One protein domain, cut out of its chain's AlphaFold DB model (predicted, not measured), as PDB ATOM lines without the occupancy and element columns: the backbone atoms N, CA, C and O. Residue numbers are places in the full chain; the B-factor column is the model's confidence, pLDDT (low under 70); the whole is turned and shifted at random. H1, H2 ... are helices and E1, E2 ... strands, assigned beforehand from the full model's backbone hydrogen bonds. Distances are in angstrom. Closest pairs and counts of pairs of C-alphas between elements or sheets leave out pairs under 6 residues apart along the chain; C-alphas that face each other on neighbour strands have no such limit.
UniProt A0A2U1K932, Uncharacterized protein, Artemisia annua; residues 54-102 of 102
ATOM      1  N   LEU A  54      44.199  23.511 -27.666       73.94
ATOM      2  CA  LEU A  54      43.133  23.442 -28.653       73.94
ATOM      3  C   LEU A  54      43.610  22.893 -30.015       73.94
ATOM      4  O   LEU A  54      42.865  22.967 -30.986       73.94
ATOM      5  N   GLY A  55      44.847  22.390 -30.129       68.06
ATOM      6  CA  GLY A  55      45.378  21.837 -31.382       68.06
ATOM      7  C   GLY A  55      45.750  22.894 -32.434       68.06
ATOM      8  O   GLY A  55      46.078  22.556 -33.566       68.06
ATOM      9  N   PHE A  56      45.749  24.180 -32.066       68.38
ATOM     10  CA  PHE A  56      46.039  25.312 -32.962       68.38
ATOM     11  C   PHE A  56      47.516  25.702 -33.032       68.38
ATOM     12  O   PHE A  56      47.846  26.729 -33.627       68.38
ATOM     13  N   LYS A  57      48.433  24.921 -32.450       67.00
ATOM     14  CA  LYS A  57      49.871  25.254 -32.450       67.00
ATOM     15  C   LYS A  57      50.422  25.477 -33.865       67.00
ATOM     16  O   LYS A  57      51.239  26.369 -34.057       67.00
ATOM     17  N   THR A  58      49.919  24.739 -34.855       63.69
ATOM     18  CA  THR A  58      50.283  24.873 -36.279       63.69
ATOM     19  C   THR A  58      49.588  26.039 -36.997       63.69
ATOM     20  O   THR A  58      50.039  26.464 -38.061       63.69
ATOM     21  N   LEU A  59      48.507  26.573 -36.419       65.69
ATOM     22  CA  LEU A  59      47.649  27.622 -36.987       65.69
ATOM     23  C   LEU A  59      47.873  29.000 -36.348       65.69
ATOM     24  O   LEU A  59      47.442  30.021 -36.894       65.69
ATOM     25  N   LYS A  60      48.568  29.037 -35.207       63.41
ATOM     26  CA  LYS A  60      48.927  30.255 -34.480       63.41
ATOM     27  C   LYS A  60      49.650  31.230 -35.417       63.41
ATOM     28  O   LYS A  60      50.622  30.863 -36.069       63.41
ATOM     29  N   ASN A  61      49.149  32.464 -35.492       64.44
ATOM     30  CA  ASN A  61      49.631  33.550 -36.356       64.44
ATOM     31  C   ASN A  61      49.507  33.328 -37.878       64.44
ATOM     32  O   ASN A  61      49.958  34.183 -38.635       64.44
ATOM     33  N   ARG A  62      48.893  32.232 -38.353       68.06
ATOM     34  CA  ARG A  62      48.602  32.044 -39.790       68.06
ATOM     35  C   ARG A  62      47.241  32.594 -40.192       68.06
ATOM     36  O   ARG A  62      47.117  33.221 -41.234       68.06
ATOM     37  N   VAL A  63      46.223  32.326 -39.376       75.31
ATOM     38  CA  VAL A  63      44.829  32.627 -39.732       75.31
ATOM     39  C   VAL A  63      44.411  34.000 -39.226       75.31
ATOM     40  O   VAL A  63      43.929  34.814 -40.007       75.31
ATOM     41  N   SER A  64      44.651  34.268 -37.942       76.81
ATOM     42  CA  SER A  64      44.362  35.560 -37.327       76.81
ATOM     43  C   SER A  64      45.449  35.950 -36.334       76.81
ATOM     44  O   SER A  64      45.979  35.095 -35.619       76.81
ATOM     45  N   TYR A  65      45.777  37.237 -36.281       82.19
ATOM     46  CA  TYR A  65      46.728  37.796 -35.323       82.19
ATOM     47  C   TYR A  65      46.338  39.224 -34.930       82.19
ATOM     48  O   TYR A  65      45.808  39.988 -35.736       82.19
ATOM     49  N   ASN A  66      46.614  39.589 -33.677       83.81
ATOM     50  CA  ASN A  66      46.421  40.951 -33.186       83.81
ATOM     51  C   ASN A  66      47.710  41.743 -33.404       83.81
ATOM     52  O   ASN A  66      48.764  41.333 -32.915       83.81
ATOM     53  N   MET A  67      47.636  42.861 -34.124       86.94
ATOM     54  CA  MET A  67      48.794  43.719 -34.376       86.94
ATOM     55  C   MET A  67      48.387  45.190 -34.333       86.94
ATOM     56  O   MET A  67      47.635  45.666 -35.174       86.94
ATOM     57  N   GLY A  68      48.924  45.917 -33.355       91.44
ATOM     58  CA  GLY A  68      48.686  47.349 -33.200       91.44
ATOM     59  C   GLY A  68      47.271  47.717 -32.744       91.44
ATOM     60  O   GLY A  68      46.447  46.871 -32.380       91.44
ATOM     61  N   CYS A  69      47.018  49.022 -32.758       93.06
ATOM     62  CA  CYS A  69      45.741  49.630 -32.418       93.06
ATOM     63  C   CYS A  69      45.349  50.652 -33.487       93.06
ATOM     64  O   CYS A  69      46.208  51.192 -34.188       93.06
ATOM     65  N   ASP A  70      44.055  50.934 -33.593       92.31
ATOM     66  CA  ASP A  70      43.569  52.055 -34.390       92.31
ATOM     67  C   ASP A  70      43.874  53.411 -33.720       92.31
ATOM     68  O   ASP A  70      44.491  53.496 -32.655       92.31
ATOM     69  N   ARG A  71      43.430  54.501 -34.357       94.62
ATOM     70  CA  ARG A  71      43.649  55.875 -33.868       94.62
ATOM     71  C   ARG A  71      42.992  56.160 -32.515       94.62
ATOM     72  O   ARG A  71      43.383  57.115 -31.855       94.62
ATOM     73  N   GLU A  72      42.013  55.358 -32.114       94.25
ATOM     74  CA  GLU A  72      41.301  55.485 -30.842       94.25
ATOM     75  C   GLU A  72      41.808  54.480 -29.795       94.25
ATOM     76  O   GLU A  72      41.217  54.338 -28.725       94.25
ATOM     77  N   GLY A  73      42.906  53.772 -30.086       90.94
ATOM     78  CA  GLY A  73      43.522  52.816 -29.170       90.94
ATOM     79  C   GLY A  73      42.818  51.459 -29.106       90.94
ATOM     80  O   GLY A  73      43.110  50.671 -28.204       90.94
ATOM     81  N   ARG A  74      41.911  51.146 -30.038       88.06
ATOM     82  CA  ARG A  74      41.218  49.849 -30.082       88.06
ATOM     83  C   ARG A  74      42.113  48.817 -30.762       88.06
ATOM     84  O   ARG A  74      42.665  49.084 -31.827       88.06
ATOM     85  N   SER A  75      42.249  47.634 -30.164       90.50
ATOM     86  CA  SER A  75      43.078  46.554 -30.715       90.50
ATOM     87  C   SER A  75      42.585  46.118 -32.094       90.50
ATOM     88  O   SER A  75      41.390  45.852 -32.258       90.50
ATOM     89  N   VAL A  76      43.500  45.972 -33.053       90.25
ATOM     90  CA  VAL A  76      43.179  45.496 -34.404       90.25
ATOM     91  C   VAL A  76      43.560  44.024 -34.550       90.25
ATOM     92  O   VAL A  76      44.699  43.631 -34.286       90.25
ATOM     93  N   CYS A  77      42.597  43.215 -34.995       87.69
ATOM     94  CA  CYS A  77      42.797  41.817 -35.362       87.69
ATOM     95  C   CYS A  77      42.767  41.686 -36.889       87.69
ATOM     96  O   CYS A  77      41.784  42.068 -37.525       87.69
ATOM     97  N   TYR A  78      43.834  41.144 -37.472       86.69
ATOM     98  CA  TYR A  78      43.923  40.844 -38.897       86.69
ATOM     99  C   TYR A  78      43.609  39.373 -39.125       86.69
ATOM    100  O   TYR A  78      44.219  38.516 -38.489       86.69
ATOM    101  N   THR A  79      42.700  39.083 -40.057       85.00
ATOM    102  CA  THR A  79      42.343  37.715 -40.455       85.00
ATOM    103  C   THR A  79      42.667  37.498 -41.926       85.00
ATOM    104  O   THR A  79      42.143  38.195 -42.795       85.00
ATOM    105  N   ASN A  80      43.514  36.512 -42.219       83.69
ATOM    106  CA  ASN A  80      43.810  36.082 -43.578       83.69
ATOM    107  C   ASN A  80      42.800  35.014 -44.015       83.69
ATOM    108  O   ASN A  80      42.924  33.831 -43.692       83.69
ATOM    109  N   TYR A  81      41.805  35.437 -44.792       78.12
ATOM    110  CA  TYR A  81      40.759  34.544 -45.284       78.12
ATOM    111  C   TYR A  81      41.275  33.463 -46.245       78.12
ATOM    112  O   TYR A  81      40.733  32.363 -46.254       78.12
ATOM    113  N   SER A  82      42.326  33.724 -47.028       79.38
ATOM    114  CA  SER A  82      42.874  32.718 -47.952       79.38
ATOM    115  C   SER A  82      43.435  31.520 -47.189       79.38
ATOM    116  O   SER A  82      43.138  30.369 -47.514       79.38
ATOM    117  N   ASP A  83      44.202  31.786 -46.133       75.94
ATOM    118  CA  ASP A  83      44.767  30.728 -45.300       75.94
ATOM    119  C   ASP A  83      43.710  30.088 -44.399       75.94
ATOM    120  O   ASP A  83      43.746  28.876 -44.192       75.94
ATOM    121  N   PHE A  84      42.710  30.857 -43.957       72.31
ATOM    122  CA  PHE A  84      41.531  30.321 -43.280       72.31
ATOM    123  C   PHE A  84      40.821  29.245 -44.118       72.31
ATOM    124  O   PHE A  84      40.609  28.129 -43.641       72.31
ATOM    125  N   PHE A  85      40.499  29.539 -45.382       71.06
ATOM    126  CA  PHE A  85      39.802  28.586 -46.248       71.06
ATOM    127  C   PHE A  85      40.626  27.324 -46.515       71.06
ATOM    128  O   PHE A  85      40.059  26.234 -46.515       71.06
ATOM    129  N   LYS A  86      41.954  27.429 -46.664       71.00
ATOM    130  CA  LYS A  86      42.822  26.248 -46.829       71.00
ATOM    131  C   LYS A  86      42.722  25.295 -45.637       71.00
ATOM    132  O   LYS A  86      42.626  24.094 -45.842       71.00
ATOM    133  N   VAL A  87      42.701  25.835 -44.418       68.19
ATOM    134  CA  VAL A  87      42.640  25.064 -43.162       68.19
ATOM    135  C   VAL A  87      41.286  24.381 -42.970       68.19
ATOM    136  O   VAL A  87      41.219  23.241 -42.511       68.19
ATOM    137  N   VAL A  88      40.199  25.070 -43.323       65.31
ATOM    138  CA  VAL A  88      38.841  24.522 -43.218       65.31
ATOM    139  C   VAL A  88      38.602  23.442 -44.276       65.31
ATOM    140  O   VAL A  88      38.068  22.381 -43.955       65.31
ATOM    141  N   VAL A  89      39.028  23.679 -45.520       61.34
ATOM    142  CA  VAL A  89      38.834  22.746 -46.645       61.34
ATOM    143  C   VAL A  89      39.701  21.491 -46.505       61.34
ATOM    144  O   VAL A  89      39.275  20.416 -46.917       61.34
ATOM    145  N   SER A  90      40.866  21.572 -45.857       61.69
ATOM    146  CA  SER A  90      41.737  20.415 -45.604       61.69
ATOM    147  C   SER A  90      41.265  19.486 -44.469       61.69
ATOM    148  O   SER A  90      42.074  18.736 -43.929       61.69
ATOM    149  N   GLY A  91      39.987  19.530 -44.072       58.31
ATOM    150  CA  GLY A  91      39.420  18.633 -43.054       58.31
ATOM    151  C   GLY A  91      39.672  19.058 -41.603       58.31
ATOM    152  O   GLY A  91      39.744  18.214 -40.715       58.31
ATOM    153  N   GLY A  92      39.820  20.359 -41.334       59.59
ATOM    154  CA  GLY A  92      40.073  20.882 -39.990       59.59
ATOM    155  C   GLY A  92      38.870  20.784 -39.041       59.59
ATOM    156  O   GLY A  92      38.287  21.812 -38.694       59.59
ATOM    157  N   GLU A  93      38.527  19.584 -38.554       56.25
ATOM    158  CA  GLU A  93      37.512  19.377 -37.496       56.25
ATOM    159  C   GLU A  93      37.787  20.250 -36.260       56.25
ATOM    160  O   GLU A  93      36.871  20.779 -35.626       56.25
ATOM    161  N   ILE A  94      39.071  20.482 -35.980       59.88
ATOM    162  CA  ILE A  94      39.575  21.324 -34.893       59.88
ATOM    163  C   ILE A  94      39.045  22.767 -35.012       59.88
ATOM    164  O   ILE A  94      38.616  23.350 -34.015       59.88
ATOM    165  N   TYR A  95      38.986  23.338 -36.223       59.53
ATOM    166  CA  TYR A  95      38.536  24.723 -36.421       59.53
ATOM    167  C   TYR A  95      37.013  24.872 -36.286       59.53
ATOM    168  O   TYR A  95      36.529  25.865 -35.745       59.53
ATOM    169  N   VAL A  96      36.238  23.868 -36.710       58.19
ATOM    170  CA  VAL A  96      34.770  23.868 -36.556       58.19
ATOM    171  C   VAL A  96      34.367  23.774 -35.080       58.19
ATOM    172  O   VAL A  96      33.384  24.385 -34.660       58.19
ATOM    173  N   GLN A  97      35.134  23.048 -34.263       57.88
ATOM    174  CA  GLN A  97      34.933  23.037 -32.810       57.88
ATOM    175  C   GLN A  97      35.280  24.386 -32.165       57.88
ATOM    176  O   GLN A  97      34.641  24.788 -31.194       57.88
ATOM    177  N   TYR A  98      36.250  25.113 -32.720       61.06
ATOM    178  CA  TYR A  98      36.617  26.455 -32.271       61.06
ATOM    179  C   TYR A  98      35.556  27.504 -32.604       61.06
ATOM    180  O   TYR A  98      35.169  28.247 -31.713       61.06
ATOM    181  N   THR A  99      34.989  27.522 -33.810       58.72
ATOM    182  CA  THR A  99      33.895  28.462 -34.140       58.72
ATOM    183  C   THR A  99      32.578  28.137 -33.442       58.72
ATOM    184  O   THR A  99      31.730  28.999 -33.297       58.72
ATOM    185  N   LYS A 100      32.365  26.907 -32.966       56.22
ATOM    186  CA  LYS A 100      31.236  26.613 -32.059       56.22
ATOM    187  C   LYS A 100      31.494  27.100 -30.625       56.22
ATOM    188  O   LYS A 100      30.552  27.266 -29.847       56.22
ATOM    189  N   ARG A 101      32.769  27.317 -30.291       58.16
ATOM    190  CA  ARG A 101      33.281  27.869 -29.032       58.16
ATOM    191  C   ARG A 101      33.542  29.382 -29.087       58.16
ATOM    192  O   ARG A 101      34.013  29.892 -28.077       58.16
ATOM    193  N   PHE A 102      33.188  30.104 -30.155       55.28
ATOM    194  CA  PHE A 102      33.273  31.575 -30.243       55.28
ATOM    195  C   PHE A 102      32.169  32.151 -31.129       55.28
ATOM    196  O   PHE A 102      31.552  33.156 -30.711       55.28
TER     197      PHE A 102
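What this domain is: This is residues 54 to 102 of the 102 residues of an uncharacterized protein of Artemisia annua (UniProt A0A2U1K932). A slender two-stranded hairpin, E1 and E2, makes one end of a long, loose shape, and two short helices, H1 and H2, make the other end. H1 follows the hairpin after a tight link and points away from its tip at residues 70 to 74, H2 turns off from H1 at a corner, and residues 54 to 63, with no named element, lead into E1. You have 49 printed residues here, with two named strands and then two named helices in the order E1, E2, H1, H2; the sheet's order is E1 - E2, antiparallel, and the class is mixed, helices and strands. The whole is loose, with a radius of gyration of the C-alphas of 12.6 A, and elongated, with spans of 39 by 22 by 16 A.

Where its parts are: Start at Leu 54 and read on to Ser 64, whose C-alpha is at (44.362, 35.560, -37.327); there E1 begins, residues 64 to 69, 15.0 A from first to last C-alpha. Next look at E2, residues 75 to 79, which measures 13.2 A. Find C-alpha 81 at (40.759, 34.544, -45.284); from there H1 runs through residues 81 to 89, over 12.0 A. Then comes H2, residues 93 to 100, 11.0 A long, ending at C-alpha 100 at (31.236, 26.613, -32.059).

How they stand to each other: Look first at the hairpin of E1 and E2, antiparallel neighbours whose directions stand at 149 degrees. The C-alphas of Ser 64 and Thr 79 face each other at 4.3 A, and those of Cys 69 and Ser 75 at 4.4 A. Between the strands you will find N 65 and O 78 within hydrogen-bond range at 3.0 A, and N 78 and O 65 at 2.9 A. Farther along, H1 and H2 touch only at the corner by their link, and only just, with 3 pairs of C-alphas within 8 A; the closest C-alphas are those of Val 88 and Tyr 95, 6.8 A apart. Their lines stand at a steep tilt of 62 degrees, and they run opposite ways. In H1 and H2 every O i to N i+4 pair is within hydrogen-bond range. E1 and H1 are only just apart, their closest C-alphas at 8.4 A, and H2 is apart from E1 and from E2.

The domain as a whole: Compare Glu 72 with Gly 91: their C-alphas, the two farthest apart in the domain, are 38.9 A from each other. The printed part has no cut, and the links E1 to E2, E2 to H1 and H1 to H2 are tight. In the B-factor column the mean pLDDT of the printed part is 73.1; look for values under 70 at residues 55 to 62 and 87 to 102, of which 87 to 89 belong to H1 and 93 to 100 to H2.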